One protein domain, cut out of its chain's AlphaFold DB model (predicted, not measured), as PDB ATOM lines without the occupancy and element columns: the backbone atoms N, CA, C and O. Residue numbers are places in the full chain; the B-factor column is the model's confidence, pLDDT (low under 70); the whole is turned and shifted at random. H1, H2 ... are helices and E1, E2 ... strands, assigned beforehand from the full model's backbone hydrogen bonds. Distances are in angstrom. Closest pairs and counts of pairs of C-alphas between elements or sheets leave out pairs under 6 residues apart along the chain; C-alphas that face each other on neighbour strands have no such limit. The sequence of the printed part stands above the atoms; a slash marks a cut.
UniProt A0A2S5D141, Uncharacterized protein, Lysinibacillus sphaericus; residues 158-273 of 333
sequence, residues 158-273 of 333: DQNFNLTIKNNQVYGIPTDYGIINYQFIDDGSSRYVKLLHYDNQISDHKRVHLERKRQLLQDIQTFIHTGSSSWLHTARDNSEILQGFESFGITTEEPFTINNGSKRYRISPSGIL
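What this domain is: This is residues 158 to 273 of the 333 residues of an uncharacterized protein of Lysinibacillus sphaericus (UniProt A0A2S5D141). A long helix, H1, runs through the middle of the domain, with a three-stranded antiparallel sheet, E1, E2 and E3, over one side of it and the shorter helices H2 and H3 on its other side. H2 folds back beside part of H1, and towards the end of H1 lie the short strand E4 and much loop, where residues 162 to 163 of the opening stretch pair with residues 257 to 258. At the other end of the domain, residues 200 to 205 stick out, of which 204 to 205 belong to H1. The printed part has 116 residues with the named elements E1 E2 E3 H1 H2 H3 E4 along the chain; the sheet's order is E1 - E2 - E3 and the class is mixed, helices and strands. The whole is compact, with a radius of gyration of the C-alphas of 14.2 A and spans of 42 by 32 by 29 A.

Where its parts are: The sheet holds E1, residues 170 to 175, from C-alpha 170 at (13.112, 32.600, 237.970); E2, residues 178 to 186, 25.8 A long; and E3, residues 191 to 195. H1, residues 204 to 226, is 32.7 A long and begins with C-alpha 204 at (16.053, 25.812, 260.886). H2 is residues 230 to 235 and H3 is residues 238 to 246, 12.1 A long. E4, residues 265 to 267, ends with C-alpha 267 at (15.107, 8.354, 234.827).

How they stand to each other: E1, E2 and E3 form a meander, each strand the antiparallel neighbour of the one before. In the hairpin of E1 and E2, N 173 and O 180 are 2.8 A apart, within hydrogen-bond range; in the hairpin of E2 and E3, N 183 and O 194 are 2.8 A apart, also within range. H1 is on this sheet, making two layers, a sheet with a helix on one face; the closest C-alphas of E3 and H1 are those of Val 193 and Gln 218, 5.4 A apart. With residues 219 to 223 alone, H1 touches H2, the closest C-alphas being those of Asp 219 and Leu 232, 5.8 A apart. These two helices form a helical hairpin at a shallow tilt of 21 degrees, opposite ways. H3 is close to H1 but not clearly touching, about perpendicular at 83 degrees, with the C-alphas of Leu 216 and Gly 244 closest at 7.4 A. E4 pairs with no named strand; its closest C-alpha to H3 is that of Ile 267, 7.1 A from that of Leu 242. Every O i to N i+4 pair is within hydrogen-bond range in H1 and H3, and 1 of 2 in H2.

The domain as a whole: The two C-alphas farthest apart, those of Gln 201 and Ser 262, are 44.2 A apart. The printed part has no cut, and the link from H3 to E4, 18 residues, is long. The mean pLDDT of the printed part is 86.2, and residues 197 to 201 are under 70.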
ATOM      1  N   ASP A 158       7.091  20.268 229.709       91.81
ATOM      2  CA  ASP A 158       5.994  20.616 228.804       91.81
ATOM      3  C   ASP A 158       5.319  19.372 228.188       91.81
ATOM      4  O   ASP A 158       5.677  18.229 228.472       91.81
ATOM      5  N   GLN A 159       4.311  19.601 227.342       90.50
ATOM      6  CA  GLN A 159       3.549  18.542 226.666       90.50
ATOM      7  C   GLN A 159       4.393  17.694 225.700       90.50
ATOM      8  O   GLN A 159       3.979  16.596 225.346       90.50
ATOM      9  N   ASN A 160       5.567  18.182 225.290       91.94
ATOM     10  CA  ASN A 160       6.504  17.471 224.422       91.94
ATOM     11  C   ASN A 160       7.588  16.745 225.229       91.94
ATOM     12  O   ASN A 160       8.634  16.394 224.683       91.94
ATOM     13  N   PHE A 161       7.370  16.556 226.533       92.62
ATOM     14  CA  PHE A 161       8.349  15.986 227.452       92.62
ATOM     15  C   PHE A 161       9.672  16.766 227.461       92.62
ATOM     16  O   PHE A 161      10.748  16.186 227.580       92.62
ATOM     17  N   ASN A 162       9.625  18.093 227.333       95.25
ATOM     18  CA  ASN A 162      10.816  18.931 227.408       95.25
ATOM     19  C   ASN A 162      10.850  19.766 228.699       95.25
ATOM     20  O   ASN A 162       9.941  20.541 229.007       95.25
ATOM     21  N   LEU A 163      11.935  19.627 229.462       93.75
ATOM     22  CA  LEU A 163      12.228  20.442 230.636       93.75
ATOM     23  C   LEU A 163      13.027  21.673 230.201       93.75
ATOM     24  O   LEU A 163      14.198  21.580 229.841       93.75
ATOM     25  N   THR A 164      12.409  22.851 230.256       92.88
ATOM     26  CA  THR A 164      13.085  24.103 229.888       92.88
ATOM     27  C   THR A 164      13.587  24.845 231.122       92.88
ATOM     28  O   THR A 164      12.790  25.343 231.916       92.88
ATOM     29  N   ILE A 165      14.908  24.990 231.229       91.12
ATOM     30  CA  ILE A 165      15.606  25.807 232.223       91.12
ATOM     31  C   ILE A 165      16.508  26.796 231.479       91.12
ATOM     32  O   ILE A 165      17.615  26.476 231.046       91.12
ATOM     33  N   LYS A 166      16.012  28.023 231.336       88.00
ATOM     34  CA  LYS A 166      16.761  29.171 230.815       88.00
ATOM     35  C   LYS A 166      17.567  29.859 231.912       88.00
ATOM     36  O   LYS A 166      17.064  30.082 233.014       88.00
ATOM     37  N   ASN A 167      18.782  30.265 231.557       86.00
ATOM     38  CA  ASN A 167      19.650  31.061 232.413       86.00
ATOM     39  C   ASN A 167      19.019  32.417 232.759       86.00
ATOM     40  O   ASN A 167      18.288  33.015 231.970       86.00
ATOM     41  N   ASN A 168      19.331  32.895 233.960       84.94
ATOM     42  CA  ASN A 168      18.863  34.124 234.600       84.94
ATOM     43  C   ASN A 168      17.341  34.227 234.798       84.94
ATOM     44  O   ASN A 168      16.854  35.266 235.253       84.94
ATOM     45  N   GLN A 169      16.594  33.148 234.548       88.44
ATOM     46  CA  GLN A 169      15.153  33.079 234.760       88.44
ATOM     47  C   GLN A 169      14.809  32.546 236.160       88.44
ATOM     48  O   GLN A 169      15.524  31.725 236.740       88.44
ATOM     49  N   VAL A 170      13.690  33.038 236.698       89.56
ATOM     50  CA  VAL A 170      13.112  32.600 237.970       89.56
ATOM     51  C   VAL A 170      12.053  31.538 237.718       89.56
ATOM     52  O   VAL A 170      11.170  31.734 236.879       89.56
ATOM     53  N   TYR A 171      12.109  30.460 238.491       90.25
ATOM     54  CA  TYR A 171      11.121  29.392 238.475       90.25
ATOM     55  C   TYR A 171      10.549  29.151 239.864       90.25
ATOM     56  O   TYR A 171      11.280  29.164 240.855       90.25
ATOM     57  N   GLY A 172       9.246  28.890 239.911       90.31
ATOM     58  CA  GLY A 172       8.590  28.368 241.102       90.31
ATOM     59  C   GLY A 172       8.838  26.866 241.214       90.31
ATOM     60  O   GLY A 172       8.578  26.123 240.273       90.31
ATOM     61  N   ILE A 173       9.338  26.410 242.355       88.50
ATOM     62  CA  ILE A 173       9.628  25.002 242.631       88.50
ATOM     63  C   ILE A 173       8.692  24.529 243.745       88.50
ATOM     64  O   ILE A 173       8.700  25.134 244.822       88.50
ATOM     65  N   PRO A 174       7.887  23.474 243.527       81.88
ATOM     66  CA  PRO A 174       7.084  22.876 244.585       81.88
ATOM     67  C   PRO A 174       7.968  22.308 245.705       81.88
ATOM     68  O   PRO A 174       8.950  21.602 245.458       81.88
ATOM     69  N   THR A 175       7.612  22.626 246.947       81.94
ATOM     70  CA  THR A 175       8.256  22.126 248.167       81.94
ATOM     71  C   THR A 175       7.196  21.794 249.214       81.94
ATOM     72  O   THR A 175       6.044  22.221 249.091       81.94
ATOM     73  N   ASP A 176       7.604  21.150 250.308       78.81
ATOM     74  CA  ASP A 176       6.746  20.895 251.477       78.81
ATOM     75  C   ASP A 176       6.215  22.189 252.129       78.81
ATOM     76  O   ASP A 176       5.310  22.165 252.960       78.81
ATOM     77  N   TYR A 177       6.776  23.340 251.750       80.81
ATOM     78  CA  TYR A 177       6.418  24.666 252.247       80.81
ATOM     79  C   TYR A 177       5.695  25.532 251.208       80.81
ATOM     80  O   TYR A 177       5.643  26.754 251.368       80.81
ATOM     81  N   GLY A 178       5.162  24.915 250.151       80.75
ATOM     82  CA  GLY A 178       4.535  25.596 249.020       80.75
ATOM     83  C   GLY A 178       5.506  25.843 247.865       80.75
ATOM     84  O   GLY A 178       6.573  25.233 247.780       80.75
ATOM     85  N   ILE A 179       5.121  26.728 246.946       84.62
ATOM     86  CA  ILE A 179       5.935  27.072 245.775       84.62
ATOM     87  C   ILE A 179       6.988  28.102 246.189       84.62
ATOM     88  O   ILE A 179       6.653  29.183 246.672       84.62
ATOM     89  N   ILE A 180       8.259  27.762 245.986       86.94
ATOM     90  CA  ILE A 180       9.405  28.599 246.347       86.94
ATOM     91  C   ILE A 180      10.167  28.995 245.089       86.94
ATOM     92  O   ILE A 180      10.416  28.168 244.218       86.94
ATOM     93  N   ASN A 181      10.557  30.264 244.995       89.44
ATOM     94  CA  ASN A 181      11.198  30.799 243.802       89.44
ATOM     95  C   ASN A 181      12.716  30.604 243.840       89.44
ATOM     96  O   ASN A 181      13.391  31.037 244.775       89.44
ATOM     97  N   TYR A 182      13.259  30.023 242.777       91.75
ATOM     98  CA  TYR A 182      14.694  29.870 242.559       91.75
ATOM     99  C   TYR A 182      15.084  30.508 241.229       91.75
ATOM    100  O   TYR A 182      14.360  30.405 240.241       91.75
ATOM    101  N   GLN A 183      16.236  31.168 241.200       92.25
ATOM    102  CA  GLN A 183      16.818  31.738 239.992       92.25
ATOM    103  C   GLN A 183      18.055  30.937 239.599       92.25
ATOM    104  O   GLN A 183      18.970  30.780 240.407       92.25
ATOM    105  N   PHE A 184      18.085  30.458 238.359       91.69
ATOM    106  CA  PHE A 184      19.264  29.819 237.779       91.69
ATOM    107  C   PHE A 184      20.133  30.908 237.177       91.69
ATOM    108  O   PHE A 184      19.682  31.599 236.273       91.69
ATOM    109  N   ILE A 185      21.346  31.096 237.679       88.25
ATOM    110  CA  ILE A 185      22.253  32.154 237.239       88.25
ATOM    111  C   ILE A 185      23.394  31.527 236.448       88.25
ATOM    112  O   ILE A 185      23.953  30.501 236.840       88.25
ATOM    113  N   ASP A 186      23.706  32.154 235.321       87.12
ATOM    114  CA  ASP A 186      24.905  31.921 234.520       87.12
ATOM    115  C   ASP A 186      25.347  33.293 234.007       87.12
ATOM    116  O   ASP A 186      24.680  33.896 233.159       87.12
ATOM    117  N   ASP A 187      26.410  33.822 234.604       83.00
ATOM    118  CA  ASP A 187      26.986  35.124 234.256       83.00
ATOM    119  C   ASP A 187      28.267  34.987 233.414       83.00
ATOM    120  O   ASP A 187      29.002  35.953 233.220       83.00
ATOM    121  N   GLY A 188      28.548  33.777 232.915       78.88
ATOM    122  CA  GLY A 188      29.761  33.435 232.171       78.88
ATOM    123  C   GLY A 188      30.984  33.166 233.054       78.88
ATOM    124  O   GLY A 188      31.821  32.346 232.682       78.88
ATOM    125  N   SER A 189      31.075  33.793 234.230       77.38
ATOM    126  CA  SER A 189      32.154  33.566 235.204       77.38
ATOM    127  C   SER A 189      31.801  32.499 236.241       77.38
ATOM    128  O   SER A 189      32.676  31.805 236.758       77.38
ATOM    129  N   SER A 190      30.510  32.344 236.532       78.81
ATOM    130  CA  SER A 190      29.985  31.431 237.529       78.81
ATOM    131  C   SER A 190      28.598  30.921 237.137       78.81
ATOM    132  O   SER A 190      27.833  31.589 236.438       78.81
ATOM    133  N   ARG A 191      28.269  29.710 237.603       83.62
ATOM    134  CA  ARG A 191      26.938  29.111 237.464       83.62
ATOM    135  C   ARG A 191      26.419  28.718 238.821       83.62
ATOM    136  O   ARG A 191      27.031  27.882 239.488       83.62
ATOM    137  N   TYR A 192      25.308  29.316 239.228       89.19
ATOM    138  CA  TYR A 192      24.721  28.989 240.512       89.19
ATOM    139  C   TYR A 192      23.211  29.168 240.586       89.19
ATOM    140  O   TYR A 192      22.622  29.998 239.899       89.19
ATOM    141  N   VAL A 193      22.581  28.421 241.490       90.69
ATOM    142  CA  VAL A 193      21.166  28.571 241.817       90.69
ATOM    143  C   VAL A 193      21.012  29.410 243.075       90.69
ATOM    144  O   VAL A 193      21.555  29.089 244.140       90.69
ATOM    145  N   LYS A 194      20.227  30.480 242.954       88.19
ATOM    146  CA  LYS A 194      19.896  31.411 244.028       88.19
ATOM    147  C   LYS A 194      18.461  31.192 244.492       88.19
ATOM    148  O   LYS A 194      17.528  31.273 243.698       88.19
ATOM    149  N   LEU A 195      18.277  30.976 245.790       87.62
ATOM    150  CA  LEU A 195      16.962  31.047 246.424       87.62
ATOM    151  C   LEU A 195      16.507  32.514 246.471       87.62
ATOM    152  O   LEU A 195      17.217  33.367 247.010       87.62
ATOM    153  N   LEU A 196      15.337  32.813 245.906       78.12
ATOM    154  CA  LEU A 196      14.729  34.136 245.989       78.12
ATOM    155  C   LEU A 196      13.750  34.182 247.158       78.12
ATOM    156  O   LEU A 196      12.892  33.318 247.296       78.12
ATOM    157  N   HIS A 197      13.869  35.244 247.953       67.19
ATOM    158  CA  HIS A 197      13.151  35.471 249.208       67.19
ATOM    159  C   HIS A 197      13.614  34.568 250.352       67.19
ATOM    160  O   HIS A 197      13.239  33.409 250.494       67.19
ATOM    161  N   TYR A 198      14.428  35.174 251.210       55.53
ATOM    162  CA  TYR A 198      14.881  34.597 252.460       55.53
ATOM    163  C   TYR A 198      14.137  35.305 253.593       55.53
ATOM    164  O   TYR A 198      14.375  36.485 253.852       55.53
ATOM    165  N   ASP A 199      13.190  34.619 254.227       60.16
ATOM    166  CA  ASP A 199      12.589  35.123 255.459       60.16
ATOM    167  C   ASP A 199      13.534  34.794 256.625       60.16
ATOM    168  O   ASP A 199      13.848  33.637 256.900       60.16
ATOM    169  N   ASN A 200      14.023  35.827 257.310       55.84
ATOM    170  CA  ASN A 200      14.938  35.673 258.441       55.84
ATOM    171  C   ASN A 200      14.272  35.017 259.665       55.84
ATOM    172  O   ASN A 200      14.965  34.722 260.636       55.84
ATOM    173  N   GLN A 201      12.956  34.785 259.629       65.06
ATOM    174  CA  GLN A 201      12.188  34.110 260.676       65.06
ATOM    175  C   GLN A 201      11.791  32.664 260.322       65.06
ATOM    176  O   GLN A 201      10.986  32.063 261.033       65.06
ATOM    177  N   ILE A 202      12.365  32.061 259.269       75.44
ATOM    178  CA  ILE A 202      12.149  30.630 258.982       75.44
ATOM    179  C   ILE A 202      12.766  29.728 260.056       75.44
ATOM    180  O   ILE A 202      13.856  29.999 260.565       75.44
ATOM    181  N   SER A 203      12.093  28.610 260.338       80.88
ATOM    182  CA  SER A 203      12.650  27.545 261.170       80.88
ATOM    183  C   SER A 203      13.910  26.951 260.535       80.88
ATOM    184  O   SER A 203      14.046  26.904 259.307       80.88
ATOM    185  N   ASP A 204      14.819  26.441 261.368       82.69
ATOM    186  CA  ASP A 204      16.053  25.812 260.886       82.69
ATOM    187  C   ASP A 204      15.764  24.612 259.977       82.69
ATOM    188  O   ASP A 204      16.417  24.446 258.951       82.69
ATOM    189  N   HIS A 205      14.721  23.834 260.281       83.06
ATOM    190  CA  HIS A 205      14.285  22.727 259.430       83.06
ATOM    191  C   HIS A 205      13.885  23.203 258.025       83.06
ATOM    192  O   HIS A 205      14.343  22.646 257.027       83.06
ATOM    193  N   LYS A 206      13.082  24.275 257.928       83.44
ATOM    194  CA  LYS A 206      12.712  24.868 256.635       83.44
ATOM    195  C   LYS A 206      13.949  25.382 255.901       83.44
ATOM    196  O   LYS A 206      14.090  25.134 254.709       83.44
ATOM    197  N   ARG A 207      14.877  26.042 256.600       83.06
ATOM    198  CA  ARG A 207      16.132  26.535 256.010       83.06
ATOM    199  C   ARG A 207      16.965  25.408 255.401       83.06
ATOM    200  O   ARG A 207      17.375  25.519 254.250       83.06
ATOM    201  N   VAL A 208      17.180  24.325 256.149       85.56
ATOM    202  CA  VAL A 208      17.934  23.152 255.679       85.56
ATOM    203  C   VAL A 208      17.246  22.510 254.476       85.56
ATOM    204  O   VAL A 208      17.917  22.194 253.498       85.56
ATOM    205  N   HIS A 209      15.918  22.365 254.508       85.06
ATOM    206  CA  HIS A 209      15.154  21.829 253.381       85.06
ATOM    207  C   HIS A 209      15.326  22.685 252.113       85.06
ATOM    208  O   HIS A 209      15.658  22.159 251.051       85.06
ATOM    209  N   LEU A 210      15.153  24.007 252.218       87.44
ATOM    210  CA  LEU A 210      15.272  24.911 251.067       87.44
ATOM    211  C   LEU A 210      16.694  24.963 250.503       87.44
ATOM    212  O   LEU A 210      16.857  25.072 249.287       87.44
ATOM    213  N   GLU A 211      17.708  24.863 251.363       88.06
ATOM    214  CA  GLU A 211      19.111  24.803 250.953       88.06
ATOM    215  C   GLU A 211      19.447  23.468 250.274       88.06
ATOM    216  O   GLU A 211      20.088  23.466 249.226       88.06
ATOM    217  N   ARG A 212      18.944  22.336 250.786       87.75
ATOM    218  CA  ARG A 212      19.064  21.036 250.104       87.75
ATOM    219  C   ARG A 212      18.439  21.074 248.714       87.75
ATOM    220  O   ARG A 212      19.080  20.662 247.748       87.75
ATOM    221  N   LYS A 213      17.236  21.646 248.592       89.31
ATOM    222  CA  LYS A 213      16.563  21.829 247.298       89.31
ATOM    223  C   LYS A 213      17.371  22.753 246.375       89.31
ATOM    224  O   LYS A 213      17.534  22.434 245.204       89.31
ATOM    225  N   ARG A 214      17.950  23.846 246.894       91.75
ATOM    226  CA  ARG A 214      18.849  24.739 246.132       91.75
ATOM    227  C   ARG A 214      20.043  23.977 245.556       91.75
ATOM    228  O   ARG A 214      20.366  24.149 244.386       91.75
ATOM    229  N   GLN A 215      20.688  23.146 246.372       90.38
ATOM    230  CA  GLN A 215      21.835  22.345 245.950       90.38
ATOM    231  C   GLN A 215      21.426  21.283 244.916       90.38
ATOM    232  O   GLN A 215      22.145  21.076 243.950       90.38
ATOM    233  N   LEU A 216      20.250  20.661 245.044       91.00
ATOM    234  CA  LEU A 216      19.756  19.724 244.028       91.00
ATOM    235  C   LEU A 216      19.577  20.415 242.670       91.00
ATOM    236  O   LEU A 216      20.021  19.908 241.643       91.00
ATOM    237  N   LEU A 217      18.972  21.605 242.666       92.50
ATOM    238  CA  LEU A 217      18.807  22.407 241.452       92.50
ATOM    239  C   LEU A 217      20.162  22.837 240.865       92.50
ATOM    240  O   LEU A 217      20.306  22.894 239.646       92.50
ATOM    241  N   GLN A 218      21.156  23.112 241.716       91.12
ATOM    242  CA  GLN A 218      22.535  23.395 241.304       91.12
ATOM    243  C   GLN A 218      23.168  22.207 240.574       91.12
ATOM    244  O   GLN A 218      23.803  22.382 239.530       91.12
ATOM    245  N   ASP A 219      23.000  21.003 241.112       89.44
ATOM    246  CA  ASP A 219      23.565  19.793 240.519       89.44
ATOM    247  C   ASP A 219      22.880  19.485 239.183       89.44
ATOM    248  O   ASP A 219      23.550  19.162 238.203       89.44
ATOM    249  N   ILE A 220      21.562  19.710 239.091       90.75
ATOM    250  CA  ILE A 220      20.812  19.641 237.830       90.75
ATOM    251  C   ILE A 220      21.332  20.670 236.824       90.75
ATOM    252  O   ILE A 220      21.601  20.309 235.682       90.75
ATOM    253  N   GLN A 221      21.539  21.930 237.220       90.88
ATOM    254  CA  GLN A 221      22.113  22.950 236.332       90.88
ATOM    255  C   GLN A 221      23.494  22.523 235.805       90.88
ATOM    256  O   GLN A 221      23.803  22.699 234.625       90.88
ATOM    257  N   THR A 222      24.312  21.920 236.669       88.06
ATOM    258  CA  THR A 222      25.646  21.413 236.318       88.06
ATOM    259  C   THR A 222      25.560  20.240 235.346       88.06
ATOM    260  O   THR A 222      26.288  20.204 234.352       88.06
ATOM    261  N   PHE A 223      24.640  19.305 235.580       89.12
ATOM    262  CA  PHE A 223      24.353  18.214 234.657       89.12
ATOM    263  C   PHE A 223      23.919  18.745 233.286       89.12
ATOM    264  O   PHE A 223      24.488  18.339 232.279       89.12
ATOM    265  N   ILE A 224      22.984  19.695 233.230       88.62
ATOM    266  CA  ILE A 224      22.498  20.277 231.969       88.62
ATOM    267  C   ILE A 224      23.639  20.911 231.179       88.62
ATOM    268  O   ILE A 224      23.704  20.781 229.960       88.62
ATOM    269  N   HIS A 225      24.555  21.581 231.876       85.62
ATOM    270  CA  HIS A 225      25.694  22.223 231.239       85.62
ATOM    271  C   HIS A 225      26.750  21.224 230.746       85.62
ATOM    272  O   HIS A 225      27.299  21.386 229.660       85.62
ATOM    273  N   THR A 226      27.060  20.203 231.546       85.62
ATOM    274  CA  THR A 226      28.148  19.253 231.256       85.62
ATOM    275  C   THR A 226      27.702  18.048 230.432       85.62
ATOM    276  O   THR A 226      28.535  17.346 229.865       85.62
ATOM    277  N   GLY A 227      26.401  17.758 230.406       82.69
ATOM    278  CA  GLY A 227      25.833  16.517 229.886       82.69
ATOM    279  C   GLY A 227      26.199  15.269 230.698       82.69
ATOM    280  O   GLY A 227      25.877  14.164 230.264       82.69
ATOM    281  N   SER A 228      26.875  15.417 231.844       83.81
ATOM    282  CA  SER A 228      27.357  14.306 232.665       83.81
ATOM    283  C   SER A 228      26.436  14.072 233.857       83.81
ATOM    284  O   SER A 228      26.403  14.869 234.797       83.81
ATOM    285  N   SER A 229      25.695  12.961 233.832       84.25
ATOM    286  CA  SER A 229      24.819  12.561 234.940       84.25
ATOM    287  C   SER A 229      25.600  12.140 236.186       84.25
ATOM    288  O   SER A 229      25.055  12.192 237.284       84.25
ATOM    289  N   SER A 230      26.888  11.791 236.062       81.69
ATOM    290  CA  SER A 230      27.723  11.354 237.189       81.69
ATOM    291  C   SER A 230      27.744  12.361 238.340       81.69
ATOM    292  O   SER A 230      27.743  11.947 239.495       81.69
ATOM    293  N   TRP A 231      27.692  13.664 238.039       77.44
ATOM    294  CA  TRP A 231      27.650  14.724 239.050       77.44
ATOM    295  C   TRP A 231      26.426  14.643 239.965       77.44
ATOM    296  O   TRP A 231      26.545  14.904 241.162       77.44
ATOM    297  N   LEU A 232      25.271  14.232 239.430       83.81
ATOM    298  CA  LEU A 232      24.054  14.051 240.223       83.81
ATOM    299  C   LEU A 232      24.242  12.923 241.245       83.81
ATOM    300  O   LEU A 232      23.881  13.074 242.408       83.81
ATOM    301  N   HIS A 233      24.865  11.822 240.821       80.19
ATOM    302  CA  HIS A 233      24.997  10.595 241.610       80.19
ATOM    303  C   HIS A 233      26.196  10.586 242.569       80.19
ATOM    304  O   HIS A 233      26.280   9.724 243.437       80.19
ATOM    305  N   THR A 234      27.142  11.521 242.438       73.69
ATOM    306  CA  THR A 234      28.297  11.598 243.352       73.69
ATOM    307  C   THR A 234      27.958  12.165 244.725       73.69
ATOM    308  O   THR A 234      28.608  11.806 245.704       73.69
ATOM    309  N   ALA A 235      26.986  13.072 244.801       71.31
ATOM    310  CA  ALA A 235      26.690  13.827 246.018       71.31
ATOM    311  C   ALA A 235      25.325  13.490 246.633       71.31
ATOM    312  O   ALA A 235      25.028  13.973 247.726       71.31
ATOM    313  N   ARG A 236      24.494  12.703 245.938       79.12
ATOM    314  CA  ARG A 236      23.103  12.447 246.321       79.12
ATOM    315  C   ARG A 236      22.711  10.997 246.144       79.12
ATOM    316  O   ARG A 236      23.187  10.310 245.242       79.12
ATOM    317  N   ASP A 237      21.763  10.593 246.975       86.19
ATOM    318  CA  ASP A 237      21.086   9.319 246.827       86.19
ATOM    319  C   ASP A 237      20.162   9.355 245.606       86.19
ATOM    320  O   ASP A 237      19.505  10.359 245.317       86.19
ATOM    321  N   ASN A 238      20.052   8.226 244.907       88.81
ATOM    322  CA  ASN A 238      19.223   8.152 243.707       88.81
ATOM    323  C   ASN A 238      17.738   8.447 243.974       88.81
ATOM    324  O   ASN A 238      17.049   8.956 243.094       88.81
ATOM    325  N   SER A 239      17.236   8.161 245.178       88.19
ATOM    326  CA  SER A 239      15.860   8.491 245.566       88.19
ATOM    327  C   SER A 239      15.614  10.000 245.608       88.19
ATOM    328  O   SER A 239      14.545  10.451 245.205       88.19
ATOM    329  N   GLU A 240      16.597  10.794 246.038       88.31
ATOM    330  CA  GLU A 240      16.502  12.256 246.046       88.31
ATOM    331  C   GLU A 240      16.499  12.814 244.618       88.31
ATOM    332  O   GLU A 240      15.744  13.735 244.304       88.31
ATOM    333  N   ILE A 241      17.309  12.222 243.736       89.94
ATOM    334  CA  ILE A 241      17.349  12.574 242.312       89.94
ATOM    335  C   ILE A 241      15.994  12.273 241.666       89.94
ATOM    336  O   ILE A 241      15.427  13.152 241.015       89.94
ATOM    337  N   LEU A 242      15.448  11.074 241.902       91.38
ATOM    338  CA  LEU A 242      14.130  10.666 241.417       91.38
ATOM    339  C   LEU A 242      13.040  11.643 241.858       91.38
ATOM    340  O   LEU A 242      12.387  12.238 241.007       91.38
ATOM    341  N   GLN A 243      12.926  11.900 243.163       88.81
ATOM    342  CA  GLN A 243      11.955  12.855 243.710       88.81
ATOM    343  C   GLN A 243      12.139  14.270 243.143       88.81
ATOM    344  O   GLN A 243      11.177  15.017 242.952       88.81
ATOM    345  N   GLY A 244      13.386  14.661 242.869       89.38
ATOM    346  CA  GLY A 244      13.720  15.906 242.191       89.38
ATOM    347  C   GLY A 244      13.066  16.013 240.820       89.38
ATOM    348  O   GLY A 244      12.311  16.954 240.575       89.38
ATOM    349  N   PHE A 245      13.333  15.042 239.950       91.69
ATOM    350  CA  PHE A 245      12.789  15.016 238.593       91.69
ATOM    351  C   PHE A 245      11.267  14.805 238.572       91.69
ATOM    352  O   PHE A 245      10.575  15.511 237.837       91.69
ATOM    353  N   GLU A 246      10.728  13.942 239.437       90.12
ATOM    354  CA  GLU A 246       9.280  13.761 239.621       90.12
ATOM    355  C   GLU A 246       8.589  15.077 239.994       90.12
ATOM    356  O   GLU A 246       7.513  15.383 239.480       90.12
ATOM    357  N   SER A 247       9.233  15.924 240.812       87.00
ATOM    358  CA  SER A 247       8.683  17.241 241.167       87.00
ATOM    359  C   SER A 247       8.585  18.225 239.991       87.00
ATOM    360  O   SER A 247       7.895  19.237 240.110       87.00
ATOM    361  N   PHE A 248       9.218  17.924 238.850       90.62
ATOM    362  CA  PHE A 248       9.065  18.659 237.588       90.62
ATOM    363  C   PHE A 248       8.126  17.955 236.599       90.62
ATOM    364  O   PHE A 248       8.057  18.361 235.440       90.62
ATOM    365  N   GLY A 249       7.430  16.898 237.023       88.50
ATOM    366  CA  GLY A 249       6.527  16.114 236.179       88.50
ATOM    367  C   GLY A 249       7.219  15.089 235.283       88.50
ATOM    368  O   GLY A 249       6.585  14.553 234.377       88.50
ATOM    369  N   ILE A 250       8.508  14.814 235.501       90.88
ATOM    370  CA  ILE A 250       9.225  13.770 234.763       90.88
ATOM    371  C   ILE A 250       8.894  12.415 235.384       90.88
ATOM    372  O   ILE A 250       9.008  12.230 236.592       90.88
ATOM    373  N   THR A 251       8.488  11.470 234.540       89.75
ATOM    374  CA  THR A 251       8.130  10.109 234.952       89.75
ATOM    375  C   THR A 251       9.243   9.125 234.609       89.75
ATOM    376  O   THR A 251      10.163   9.438 233.851       89.75
ATOM    377  N   THR A 252       9.150   7.909 235.144       88.44
ATOM    378  CA  THR A 252      10.076   6.819 234.814       88.44
ATOM    379  C   THR A 252       9.781   6.161 233.470       88.44
ATOM    380  O   THR A 252      10.595   5.388 232.967       88.44
ATOM    381  N   GLU A 253       8.616   6.433 232.881       84.06
ATOM    382  CA  GLU A 253       8.127   5.700 231.716       84.06
ATOM    383  C   GLU A 253       8.624   6.287 230.403       84.06
ATOM    384  O   GLU A 253       9.163   5.546 229.567       84.06
ATOM    385  N   GLU A 254       8.488   7.604 230.259       87.38
ATOM    386  CA  GLU A 254       8.735   8.319 229.012       87.38
ATOM    387  C   GLU A 254      10.083   9.050 229.021       87.38
ATOM    388  O   GLU A 254      10.448   9.676 230.023       87.38
ATOM    389  N   PRO A 255      10.842   9.001 227.910       92.44
ATOM    390  CA  PRO A 255      12.001   9.856 227.743       92.44
ATOM    391  C   PRO A 255      11.607  11.332 227.731       92.44
ATOM    392  O   PRO A 255      10.548  11.711 227.235       92.44
ATOM    393  N   PHE A 256      12.510  12.178 228.201       93.62
ATOM    394  CA  PHE A 256      12.367  13.624 228.188       93.62
ATOM    395  C   PHE A 256      13.611  14.283 227.592       93.62
ATOM    396  O   PHE A 256      14.696  13.702 227.542       93.62
ATOM    397  N   THR A 257      13.465  15.519 227.135       94.44
ATOM    398  CA  THR A 257      14.579  16.358 226.681       94.44
ATOM    399  C   THR A 257      14.768  17.528 227.632       94.44
ATOM    400  O   THR A 257      13.894  17.851 228.440       94.44
ATOM    401  N   ILE A 258      15.938  18.159 227.573       92.56
ATOM    402  CA  ILE A 258      16.216  19.367 228.344       92.56
ATOM    403  C   ILE A 258      16.603  20.476 227.384       92.56
ATOM    404  O   ILE A 258      17.486  20.284 226.549       92.56
ATOM    405  N   ASN A 259      15.961  21.637 227.521       91.88
ATOM    406  CA  ASN A 259      16.193  22.812 226.682       91.88
ATOM    407  C   ASN A 259      16.122  22.514 225.171       91.88
ATOM    408  O   ASN A 259      16.870  23.104 224.394       91.88
ATOM    409  N   ASN A 260      15.230  21.606 224.758       89.44
ATOM    410  CA  ASN A 260      15.112  21.101 223.384       89.44
ATOM    411  C   ASN A 260      16.441  20.570 222.814       89.44
ATOM    412  O   ASN A 260      16.717  20.699 221.620       89.44
ATOM    413  N   GLY A 261      17.292  20.011 223.677       87.56
ATOM    414  CA  GLY A 261      18.536  19.374 223.274       87.56
ATOM    415  C   GLY A 261      18.297  18.134 222.409       87.56
ATOM    416  O   GLY A 261      17.237  17.516 222.444       87.56
ATOM    417  N   SER A 262      19.324  17.734 221.659       86.62
ATOM    418  CA  SER A 262      19.264  16.577 220.757       86.62
ATOM    419  C   SER A 262      19.282  15.222 221.468       86.62
ATOM    420  O   SER A 262      19.125  14.199 220.811       86.62
ATOM    421  N   LYS A 263      19.554  15.202 222.776       90.25
ATOM    422  CA  LYS A 263      19.640  13.987 223.587       90.25
ATOM    423  C   LYS A 263      18.357  13.775 224.368       90.25
ATOM    424  O   LYS A 263      17.867  14.706 225.012       90.25
ATOM    425  N   ARG A 264      17.878  12.535 224.368       92.12
ATOM    426  CA  ARG A 264      16.761  12.094 225.200       92.12
ATOM    427  C   ARG A 264      17.275  11.378 226.438       92.12
ATOM    428  O   ARG A 264      18.088  10.457 226.362       92.12
ATOM    429  N   TYR A 265      16.755  11.797 227.580       92.88
ATOM    430  CA  TYR A 265      17.063  11.228 228.877       92.88
ATOM    431  C   TYR A 265      15.878  10.450 229.417       92.88
ATOM    432  O   TYR A 265      14.732  10.754 229.109       92.88
ATOM    433  N   ARG A 266      16.148   9.475 230.274       91.94
ATOM    434  CA  ARG A 266      15.116   8.809 231.063       91.94
ATOM    435  C   ARG A 266      15.643   8.552 232.457       91.94
ATOM    436  O   ARG A 266      16.798   8.166 232.612       91.94
ATOM    437  N   ILE A 267      14.796   8.752 233.460       91.56
ATOM    438  CA  ILE A 267      15.107   8.354 234.827       91.56
ATOM    439  C   ILE A 267      14.527   6.965 235.095       91.56
ATOM    440  O   ILE A 267      13.370   6.696 234.790       91.56
ATOM    441  N   SER A 268      15.338   6.044 235.603       89.94
ATOM    442  CA  SER A 268      14.861   4.720 235.996       89.94
ATOM    443  C   SER A 268      14.072   4.791 237.315       89.94
ATOM    444  O   SER A 268      14.270   5.720 238.102       89.94
ATOM    445  N   PRO A 269      13.270   3.763 237.652       88.19
ATOM    446  CA  PRO A 269      12.677   3.634 238.989       88.19
ATOM    447  C   PRO A 269      13.708   3.556 240.125       88.19
ATOM    448  O   PRO A 269      13.388   3.814 241.279       88.19
ATOM    449  N   SER A 270      14.961   3.207 239.812       87.44
ATOM    450  CA  SER A 270      16.075   3.243 240.763       87.44
ATOM    451  C   SER A 270      16.729   4.622 240.882       87.44
ATOM    452  O   SER A 270      17.737   4.732 241.577       87.44
ATOM    453  N   GLY A 271      16.185   5.642 240.209       88.50
ATOM    454  CA  GLY A 271      16.635   7.029 240.226       88.50
ATOM    455  C   GLY A 271      17.908   7.303 239.431       88.50
ATOM    456  O   GLY A 271      18.557   8.311 239.688       88.50
ATOM    457  N   ILE A 272      18.286   6.424 238.496       89.88
ATOM    458  CA  ILE A 272      19.462   6.583 237.626       89.88
ATOM    459  C   ILE A 272      19.046   7.296 236.342       89.88
ATOM    460  O   ILE A 272      18.037   6.938 235.736       89.88
ATOM    461  N   LEU A 273      19.822   8.295 235.918       90.62
ATOM    462  CA  LEU A 273      19.570   9.011 234.671       90.62
ATOM    463  C   LEU A 273      20.348   8.392 233.501       90.62
ATOM    464  O   LEU A 273      21.579   8.314 233.535       90.62
TER     465      LEU A 273